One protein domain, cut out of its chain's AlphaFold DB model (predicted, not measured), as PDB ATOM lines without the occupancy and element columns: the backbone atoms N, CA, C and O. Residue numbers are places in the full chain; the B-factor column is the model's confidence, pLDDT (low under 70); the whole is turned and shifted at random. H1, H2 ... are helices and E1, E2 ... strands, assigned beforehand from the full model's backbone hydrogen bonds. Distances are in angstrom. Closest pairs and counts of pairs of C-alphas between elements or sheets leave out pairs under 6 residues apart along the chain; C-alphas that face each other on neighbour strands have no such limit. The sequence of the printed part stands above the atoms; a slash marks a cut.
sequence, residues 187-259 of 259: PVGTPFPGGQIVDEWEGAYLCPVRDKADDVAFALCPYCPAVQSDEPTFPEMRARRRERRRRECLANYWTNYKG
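What this domain is: This is residues 187 to 259 of the 259 residues of the protein "UPF0305 protein BWX50_00119" of Euryarchaeota archaeon ADurb.Bin009 (UniProt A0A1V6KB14). A small head, mostly loops round the short hairpin E1 and E2, has one long helix, H1, leaving it as an arm; residues 243 to 259 stick out and make much of the length. The 73 printed residues run E1, E2, H1, the two-stranded sheet antiparallel; the class is mixed, with under half of the residues in named elements. The whole is loose, with a radius of gyration of the C-alphas of 16.0 A and spans of 57 by 22 by 17 A.

Where its parts are: E1 is residues 199 to 201, 6.5 A long, from C-alpha 199 at (134.276, 104.190, 99.081). E2 is residues 204 to 207, 9.9 A. H1, residues 235 to 257, measures 34.6 A and ends with C-alpha 257 at (163.762, 89.242, 103.311).

How they stand to each other: The hairpin E1 and E2 is antiparallel at 150 degrees, with N 199 and O 206 2.9 A apart, within hydrogen-bond range. Residues 206 to 207 of E2 pair, parallel, with residues 227 to 228. The closest C-alphas of E1 and H1, Asp 199 and Arg 238, are 7.8 A apart. In H1, 17 of 19 O i to N i+4 pairs are within range.

The domain as a whole: The C-alphas of Ala 217 and Gly 259 are farthest apart, 57.1 A. The printed part has no cut; the link E2 to H1 is long, 27 residues. pLDDT is under 70 at residue 214 and residues 254 to 259.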
ATOM      1  N   PRO A 187     126.945 107.821 103.410       94.25
ATOM      2  CA  PRO A 187     127.616 106.636 103.921       94.25
ATOM      3  C   PRO A 187     128.360 105.880 102.818       94.25
ATOM      4  O   PRO A 187     128.054 105.981 101.624       94.25
ATOM      5  N   VAL A 188     129.345 105.082 103.230       94.56
ATOM      6  CA  VAL A 188     130.104 104.209 102.326       94.56
ATOM      7  C   VAL A 188     129.146 103.256 101.614       94.56
ATOM      8  O   VAL A 188     128.325 102.595 102.241       94.56
ATOM      9  N   GLY A 189     129.271 103.160 100.293       93.25
ATOM     10  CA  GLY A 189     128.362 102.404  99.436       93.25
ATOM     11  C   GLY A 189     127.285 103.250  98.755       93.25
ATOM     12  O   GLY A 189     126.664 102.742  97.821       93.25
ATOM     13  N   THR A 190     127.107 104.524  99.140       94.81
ATOM     14  CA  THR A 190     126.125 105.414  98.495       94.81
ATOM     15  C   THR A 190     126.397 105.515  96.999       94.81
ATOM     16  O   THR A 190     127.500 105.931  96.629       94.81
ATOM     17  N   PRO A 191     125.436 105.145  96.131       93.69
ATOM     18  CA  PRO A 191     125.628 105.189  94.692       93.69
ATOM     19  C   PRO A 191     125.513 106.615  94.154       93.69
ATOM     20  O   PRO A 191     124.654 107.388  94.569       93.69
ATOM     21  N   PHE A 192     126.351 106.923  93.170       91.12
ATOM     22  CA  PHE A 192     126.284 108.117  92.337       91.12
ATOM     23  C   PHE A 192     125.999 107.731  90.876       91.12
ATOM     24  O   PHE A 192     126.278 106.592  90.465       91.12
ATOM     25  N   PRO A 193     125.473 108.658  90.052       84.56
ATOM     26  CA  PRO A 193     125.246 108.405  88.639       84.56
ATOM     27  C   PRO A 193     126.522 107.921  87.942       84.56
ATOM     28  O   PRO A 193     127.639 108.330  88.261       84.56
ATOM     29  N   GLY A 194     126.353 106.986  87.008       84.44
ATOM     30  CA  GLY A 194     127.472 106.290  86.371       84.44
ATOM     31  C   GLY A 194     128.000 105.084  87.154       84.44
ATOM     32  O   GLY A 194     128.945 104.458  86.694       84.44
ATOM     33  N   GLY A 195     127.395 104.720  88.293       88.31
ATOM     34  CA  GLY A 195     127.666 103.460  89.003       88.31
ATOM     35  C   GLY A 195     128.812 103.512  90.016       88.31
ATOM     36  O   GLY A 195     129.137 102.490  90.619       88.31
ATOM     37  N   GLN A 196     129.411 104.683  90.216       92.56
ATOM     38  CA  GLN A 196     130.400 104.916  91.269       92.56
ATOM     39  C   GLN A 196     129.726 104.966  92.642       92.56
ATOM     40  O   GLN A 196     128.527 105.217  92.740       92.56
ATOM     41  N   ILE A 197     130.499 104.747  93.700       94.06
ATOM     42  CA  ILE A 197     130.028 104.799  95.084       94.06
ATOM     43  C   ILE A 197     130.930 105.678  95.950       94.06
ATOM     44  O   ILE A 197     132.086 105.923  95.603       94.06
ATOM     45  N   VAL A 198     130.436 106.112  97.106       94.75
ATOM     46  CA  VAL A 198     131.332 106.497  98.207       94.75
ATOM     47  C   VAL A 198     132.094 105.249  98.648       94.75
ATOM     48  O   VAL A 198     131.477 104.227  98.946       94.75
ATOM     49  N   ASP A 199     133.420 105.310  98.675       94.19
ATOM     50  CA  ASP A 199     134.276 104.190  99.081       94.19
ATOM     51  C   ASP A 199     135.097 104.568 100.318       94.19
ATOM     52  O   ASP A 199     135.218 105.733 100.690       94.19
ATOM     53  N   GLU A 200     135.676 103.560 100.954       92.62
ATOM     54  CA  GLU A 200     136.640 103.724 102.033       92.62
ATOM     55  C   GLU A 200     137.872 102.885 101.710       92.62
ATOM     56  O   GLU A 200     137.786 101.658 101.536       92.62
ATOM     57  N   TRP A 201     139.015 103.561 101.646       88.81
ATOM     58  CA  TRP A 201     140.297 102.971 101.306       88.81
ATOM     59  C   TRP A 201     141.395 103.490 102.236       88.81
ATOM     60  O   TRP A 201     141.591 104.692 102.357       88.81
ATOM     61  N   GLU A 202     142.114 102.573 102.893       86.12
ATOM     62  CA  GLU A 202     143.247 102.888 103.787       86.12
ATOM     63  C   GLU A 202     142.929 103.947 104.863       86.12
ATOM     64  O   GLU A 202     143.773 104.760 105.223       86.12
ATOM     65  N   GLY A 203     141.703 103.918 105.399       87.94
ATOM     66  CA  GLY A 203     141.237 104.857 106.425       87.94
ATOM     67  C   GLY A 203     140.800 106.224 105.888       87.94
ATOM     68  O   GLY A 203     140.429 107.081 106.684       87.94
ATOM     69  N   ALA A 204     140.814 106.431 104.568       93.06
ATOM     70  CA  ALA A 204     140.283 107.621 103.910       93.06
ATOM     71  C   ALA A 204     138.945 107.323 103.219       93.06
ATOM     72  O   ALA A 204     138.778 106.294 102.557       93.06
ATOM     73  N   TYR A 205     138.003 108.259 103.329       96.25
ATOM     74  CA  TYR A 205     136.746 108.225 102.586       96.25
ATOM     75  C   TYR A 205     136.924 108.877 101.217       96.25
ATOM     76  O   TYR A 205     137.401 110.006 101.117       96.25
ATOM     77  N   LEU A 206     136.511 108.179 100.164       95.06
ATOM     78  CA  LEU A 206     136.620 108.617  98.777       95.06
ATOM     79  C   LEU A 206     135.228 108.928  98.229       95.06
ATOM     80  O   LEU A 206     134.344 108.070  98.244       95.06
ATOM     81  N   CYS A 207     135.040 110.136  97.704       93.94
ATOM     82  CA  CYS A 207     133.796 110.558  97.072       93.94
ATOM     83  C   CYS A 207     134.034 110.881  95.585       93.94
ATOM     84  O   CYS A 207     134.966 111.618  95.251       93.94
ATOM     85  N   PRO A 208     133.200 110.365  94.662       92.44
ATOM     86  CA  PRO A 208     133.392 110.576  93.225       92.44
ATOM     87  C   PRO A 208     133.105 112.016  92.764       92.44
ATOM     88  O   PRO A 208     133.525 112.392  91.660       92.44
ATOM     89  N   VAL A 209     132.407 112.807  93.588       90.12
ATOM     90  CA  VAL A 209     131.904 114.152  93.251       90.12
ATOM     91  C   VAL A 209     132.259 115.234  94.283       90.12
ATOM     92  O   VAL A 209     131.631 116.289  94.290       90.12
ATOM     93  N   ARG A 210     133.241 114.995  95.165       90.31
ATOM     94  CA  ARG A 210     133.610 115.935  96.241       90.31
ATOM     95  C   ARG A 210     133.911 117.347  95.732       90.31
ATOM     96  O   ARG A 210     133.460 118.300  96.364       90.31
ATOM     97  N   ASP A 211     134.610 117.436  94.604       88.56
ATOM     98  CA  ASP A 211     135.060 118.691  93.981       88.56
ATOM     99  C   ASP A 211     134.249 119.017  92.712       88.56
ATOM    100  O   ASP A 211     134.690 119.756  91.837       88.56
ATOM    101  N   LYS A 212     133.080 118.382  92.545       82.12
ATOM    102  CA  LYS A 212     132.230 118.508  91.346       82.12
ATOM    103  C   LYS A 212     130.846 119.076  91.657       82.12
ATOM    104  O   LYS A 212     129.954 118.959  90.829       82.12
ATOM    105  N   ALA A 213     130.669 119.626  92.855       72.06
ATOM    106  CA  ALA A 213     129.394 120.118  93.373       72.06
ATOM    107  C   ALA A 213     129.399 121.640  93.615       72.06
ATOM    108  O   ALA A 213     128.564 122.151  94.360       72.06
ATOM    109  N   ASP A 214     130.357 122.357  93.019       64.69
ATOM    110  CA  ASP A 214     130.606 123.785  93.263       64.69
ATOM    111  C   ASP A 214     129.458 124.695  92.788       64.69
ATOM    112  O   ASP A 214     129.349 125.845  93.212       64.69
ATOM    113  N   ASP A 215     128.586 124.187  91.920       75.56
ATOM    114  CA  ASP A 215     127.413 124.871  91.377       75.56
ATOM    115  C   ASP A 215     126.124 124.624  92.181       75.56
ATOM    116  O   ASP A 215     125.103 125.268  91.926       75.56
ATOM    117  N   VAL A 216     126.157 123.745  93.191       80.50
ATOM    118  CA  VAL A 216     124.990 123.437  94.024       80.50
ATOM    119  C   VAL A 216     124.979 124.320  95.272       80.50
ATOM    120  O   VAL A 216     125.760 124.152  96.211       80.50
ATOM    121  N   ALA A 217     124.044 125.272  95.302       84.69
ATOM    122  CA  ALA A 217     123.840 126.143  96.455       84.69
ATOM    123  C   ALA A 217     123.574 125.322  97.728       84.69
ATOM    124  O   ALA A 217     122.762 124.400  97.731       84.69
ATOM    125  N   PHE A 218     124.242 125.690  98.825       90.56
ATOM    126  CA  PHE A 218     124.105 125.040 100.136       90.56
ATOM    127  C   PHE A 218     124.441 123.532 100.155       90.56
ATOM    128  O   PHE A 218     123.961 122.791 101.025       90.56
ATOM    129  N   ALA A 219     125.290 123.079  99.226       90.62
ATOM    130  CA  ALA A 219     125.794 121.713  99.200       90.62
ATOM    131  C   ALA A 219     126.576 121.353 100.472       90.62
ATOM    132  O   ALA A 219     127.283 122.169 101.067       90.62
ATOM    133  N   LEU A 220     126.486 120.077 100.859       93.00
ATOM    134  CA  LEU A 220     127.291 119.510 101.943       93.00
ATOM    135  C   LEU A 220     128.731 119.238 101.513       93.00
ATOM    136  O   LEU A 220     129.610 119.188 102.372       93.00
ATOM    137  N   CYS A 221     128.957 119.059 100.204       92.00
ATOM    138  CA  CYS A 221     130.232 118.636  99.645       92.00
ATOM    139  C   CYS A 221     131.400 119.430 100.227       92.00
ATOM    140  O   CYS A 221     132.202 118.754 100.854       92.00
ATOM    141  N   PRO A 222     131.449 120.784 100.204       92.44
ATOM    142  CA  PRO A 222     132.574 121.582 100.719       92.44
ATOM    143  C   PRO A 222     133.024 121.268 102.151       92.44
ATOM    144  O   PRO A 222     134.184 121.499 102.485       92.44
ATOM    145  N   TYR A 223     132.139 120.706 102.973       94.94
ATOM    146  CA  TYR A 223     132.349 120.428 104.393       94.94
ATOM    147  C   TYR A 223     132.558 118.939 104.696       94.94
ATOM    148  O   TYR A 223     132.865 118.575 105.827       94.94
ATOM    149  N   CYS A 224     132.368 118.071 103.701       95.25
ATOM    150  CA  CYS A 224     132.462 116.627 103.862       95.25
ATOM    151  C   CYS A 224     133.924 116.195 104.071       95.25
ATOM    152  O   CYS A 224     134.786 116.640 103.303       95.25
ATOM    153  N   PRO A 225     134.212 115.298 105.039       96.06
ATOM    154  CA  PRO A 225     135.567 114.793 105.280       96.06
ATOM    155  C   PRO A 225     136.062 113.835 104.185       96.06
ATOM    156  O   PRO A 225     137.243 113.498 104.156       96.06
ATOM    157  N   ALA A 226     135.184 113.380 103.282       95.50
ATOM    158  CA  ALA A 226     135.612 112.611 102.119       95.50
ATOM    159  C   ALA A 226     136.454 113.468 101.170       95.50
ATOM    160  O   ALA A 226     136.156 114.642 100.950       95.50
ATOM    161  N   VAL A 227     137.452 112.841 100.554       94.69
ATOM    162  CA  VAL A 227     138.303 113.455  99.532       94.69
ATOM    163  C   VAL A 227     137.827 113.070  98.134       94.69
ATOM    164  O   VAL A 227     137.184 112.030  97.943       94.69
ATOM    165  N   GLN A 228     138.122 113.913  97.145       93.88
ATOM    166  CA  GLN A 228     137.859 113.594  95.748       93.88
ATOM    167  C   GLN A 228     138.647 112.347  95.348       93.88
ATOM    168  O   GLN A 228     139.851 112.255  95.569       93.88
ATOM    169  N   SER A 229     137.958 111.368  94.764       89.81
ATOM    170  CA  SER A 229     138.636 110.189  94.231       89.81
ATOM    171  C   SER A 229     139.308 110.509  92.895       89.81
ATOM    172  O   SER A 229     138.631 110.981  91.974       89.81
ATOM    173  N   ASP A 230     140.599 110.190  92.781       86.50
ATOM    174  CA  ASP A 230     141.384 110.285  91.537       86.50
ATOM    175  C   ASP A 230     141.108 109.114  90.578       86.50
ATOM    176  O   ASP A 230     141.297 109.207  89.366       86.50
ATOM    177  N   GLU A 231     140.632 107.993  91.123       85.75
ATOM    178  CA  GLU A 231     140.236 106.805  90.372       85.75
ATOM    179  C   GLU A 231     138.722 106.571  90.481       85.75
ATOM    180  O   GLU A 231     138.135 106.852  91.530       85.75
ATOM    181  N   PRO A 232     138.067 105.961  89.478       87.81
ATOM    182  CA  PRO A 232     136.672 105.557  89.609       87.81
ATOM    183  C   PRO A 232     136.434 104.643  90.820       87.81
ATOM    184  O   PRO A 232     137.162 103.672  91.049       87.81
ATOM    185  N   THR A 233     135.390 104.926  91.595       90.25
ATOM    186  CA  THR A 233     135.019 104.168  92.801       90.25
ATOM    187  C   THR A 233     133.883 103.190  92.516       90.25
ATOM    188  O   THR A 233     132.826 103.256  93.130       90.25
ATOM    189  N   PHE A 234     134.056 102.278  91.558       90.62
ATOM    190  CA  PHE A 234     133.045 101.242  91.313       90.62
ATOM    191  C   PHE A 234     133.058 100.164  92.412       90.62
ATOM    192  O   PHE A 234     134.138  99.845  92.924       90.62
ATOM    193  N   PRO A 235     131.911  99.538  92.743       85.44
ATOM    194  CA  PRO A 235     131.845  98.465  93.740       85.44
ATOM    195  C   PRO A 235     132.882  97.346  93.526       85.44
ATOM    196  O   PRO A 235     133.541  96.902  94.467       85.44
ATOM    197  N   GLU A 236     133.098  96.924  92.279       84.94
ATOM    198  CA  GLU A 236     134.056  95.880  91.903       84.94
ATOM    199  C   GLU A 236     135.529  96.289  92.078       84.94
ATOM    200  O   GLU A 236     136.407  95.432  92.244       84.94
ATOM    201  N   MET A 237     135.827  97.591  92.078       81.88
ATOM    202  CA  MET A 237     137.193  98.099  92.221       81.88
ATOM    203  C   MET A 237     137.711  97.927  93.645       81.88
ATOM    204  O   MET A 237     138.913  97.733  93.833       81.88
ATOM    205  N   ARG A 238     136.825  97.890  94.646       77.19
ATOM    206  CA  ARG A 238     137.206  97.680  96.048       77.19
ATOM    207  C   ARG A 238     137.933  96.349  96.249       77.19
ATOM    208  O   ARG A 238     138.975  96.293  96.903       77.19
ATOM    209  N   ALA A 239     137.435  95.278  95.627       76.75
ATOM    210  CA  ALA A 239     138.080  93.965  95.656       76.75
ATOM    211  C   ALA A 239     139.427  93.975  94.914       76.75
ATOM    212  O   ALA A 239     140.415  93.423  95.403       76.75
ATOM    213  N   ARG A 240     139.496  94.659  93.765       79.88
ATOM    214  CA  ARG A 240     140.730  94.790  92.975       79.88
ATOM    215  C   ARG A 240     141.821  95.563  93.719       79.88
ATOM    216  O   ARG A 240     142.966  95.121  93.708       79.88
ATOM    217  N   ARG A 241     141.481  96.665  94.402       80.00
ATOM    218  CA  ARG A 241     142.425  97.442  95.228       80.00
ATOM    219  C   ARG A 241     143.010  96.590  96.355       80.00
ATOM    220  O   ARG A 241     144.224  96.577  96.541       80.00
ATOM    221  N   ARG A 242     142.176  95.794  97.040       80.25
ATOM    222  CA  ARG A 242     142.629  94.847  98.081       80.25
ATOM    223  C   ARG A 242     143.602  93.804  97.536       80.25
ATOM    224  O   ARG A 242     144.640  93.565  98.147       80.25
ATOM    225  N   GLU A 243     143.298  93.214  96.384       83.56
ATOM    226  CA  GLU A 243     144.177  92.228  95.746       83.56
ATOM    227  C   GLU A 243     145.500  92.859  95.278       83.56
ATOM    228  O   GLU A 243     146.564  92.278  95.490       83.56
ATOM    229  N   ARG A 244     145.464  94.074  94.713       83.06
ATOM    230  CA  ARG A 244     146.676  94.821  94.341       83.06
ATOM    231  C   ARG A 244     147.565  95.064  95.561       83.06
ATOM    232  O   ARG A 244     148.736  94.696  95.531       83.06
ATOM    233  N   ARG A 245     146.993  95.563  96.664       82.19
ATOM    234  CA  ARG A 245     147.723  95.793  97.919       82.19
ATOM    235  C   ARG A 245     148.286  94.501  98.503       82.19
ATOM    236  O   ARG A 245     149.415  94.486  98.979       82.19
ATOM    237  N   ARG A 246     147.545  93.391  98.426       84.44
ATOM    238  CA  ARG A 246     148.049  92.072  98.839       84.44
ATOM    239  C   ARG A 246     149.285  91.671  98.031       84.44
ATOM    240  O   ARG A 246     150.261  91.215  98.619       84.44
ATOM    241  N   ARG A 247     149.258  91.851  96.707       86.44
ATOM    242  CA  ARG A 247     150.403  91.561  95.825       86.44
ATOM    243  C   ARG A 247     151.595  92.467  96.113       86.44
ATOM    244  O   ARG A 247     152.706  91.959  96.179       86.44
ATOM    245  N   GLU A 248     151.367  93.757  96.341       86.19
ATOM    246  CA  GLU A 248     152.404  94.717  96.745       86.19
ATOM    247  C   GLU A 248     153.029  94.327  98.093       86.19
ATOM    248  O   GLU A 248     154.248  94.243  98.197       86.19
ATOM    249  N   CYS A 249     152.220  93.990  99.105       84.06
ATOM    250  CA  CYS A 249     152.720  93.509 100.396       84.06
ATOM    251  C   CYS A 249     153.551  92.228 100.250       84.06
ATOM    252  O   CYS A 249     154.602  92.110 100.876       84.06
ATOM    253  N   LEU A 250     153.109  91.279  99.416       84.81
ATOM    254  CA  LEU A 250     153.877  90.069  99.128       84.81
ATOM    255  C   LEU A 250     155.191  90.409  98.412       84.81
ATOM    256  O   LEU A 250     156.240  89.943  98.841       84.81
ATOM    257  N   ALA A 251     155.166  91.248  97.378       79.94
ATOM    258  CA  ALA A 251     156.373  91.677  96.668       79.94
ATOM    259  C   ALA A 251     157.367  92.396  97.600       79.94
ATOM    260  O   ALA A 251     158.563  92.109  97.560       79.94
ATOM    261  N   ASN A 252     156.872  93.254  98.494       77.25
ATOM    262  CA  ASN A 252     157.672  93.946  99.507       77.25
ATOM    263  C   ASN A 252     158.248  92.977 100.550       77.25
ATOM    264  O   ASN A 252     159.399  93.112 100.955       77.25
ATOM    265  N   TYR A 253     157.488  91.961 100.964       73.00
ATOM    266  CA  TYR A 253     157.999  90.902 101.837       73.00
ATOM    267  C   TYR A 253     159.139  90.124 101.165       73.00
ATOM    268  O   TYR A 253     160.186  89.904 101.771       73.00
ATOM    269  N   TRP A 254     158.965  89.755  99.893       64.00
ATOM    270  CA  TRP A 254     159.971  89.020  99.125       64.00
ATOM    271  C   TRP A 254     161.239  89.834  98.854       64.00
ATOM    272  O   TRP A 254     162.327  89.267  98.875       64.00
ATOM    273  N   THR A 255     161.118  91.143  98.632       69.19
ATOM    274  CA  THR A 255     162.267  92.035  98.398       69.19
ATOM    275  C   THR A 255     163.016  92.394  99.682       69.19
ATOM    276  O   THR A 255     164.236  92.501  99.640       69.19
ATOM    277  N   ASN A 256     162.336  92.498 100.828       66.50
ATOM    278  CA  ASN A 256     162.976  92.858 102.100       66.50
ATOM    279  C   ASN A 256     163.629  91.680 102.852       66.50
ATOM    280  O   ASN A 256     164.493  91.921 103.686       66.50
ATOM    281  N   TYR A 257     163.235  90.425 102.595       57.88
ATOM    282  CA  TYR A 257     163.762  89.242 103.311       57.88
ATOM    283  C   TYR A 257     164.685  88.333 102.480       57.88
ATOM    284  O   TYR A 257     165.193  87.340 103.004       57.88
ATOM    285  N   LYS A 258     164.910  88.636 101.195       50.84
ATOM    286  CA  LYS A 258     165.862  87.909 100.328       50.84
ATOM    287  C   LYS A 258     166.925  88.811  99.680       50.84
ATOM    288  O   LYS A 258     167.435  88.465  98.614       50.84
ATOM    289  N   GLY A 259     167.229  89.946 100.310       49.50
ATOM    290  CA  GLY A 259     168.435  90.738 100.045       49.50
ATOM    291  C   GLY A 259     169.576  90.281 100.935       49.50
ATOM    292  O   GLY A 259     169.333  90.204 102.159       49.50
TER     293      GLY A 259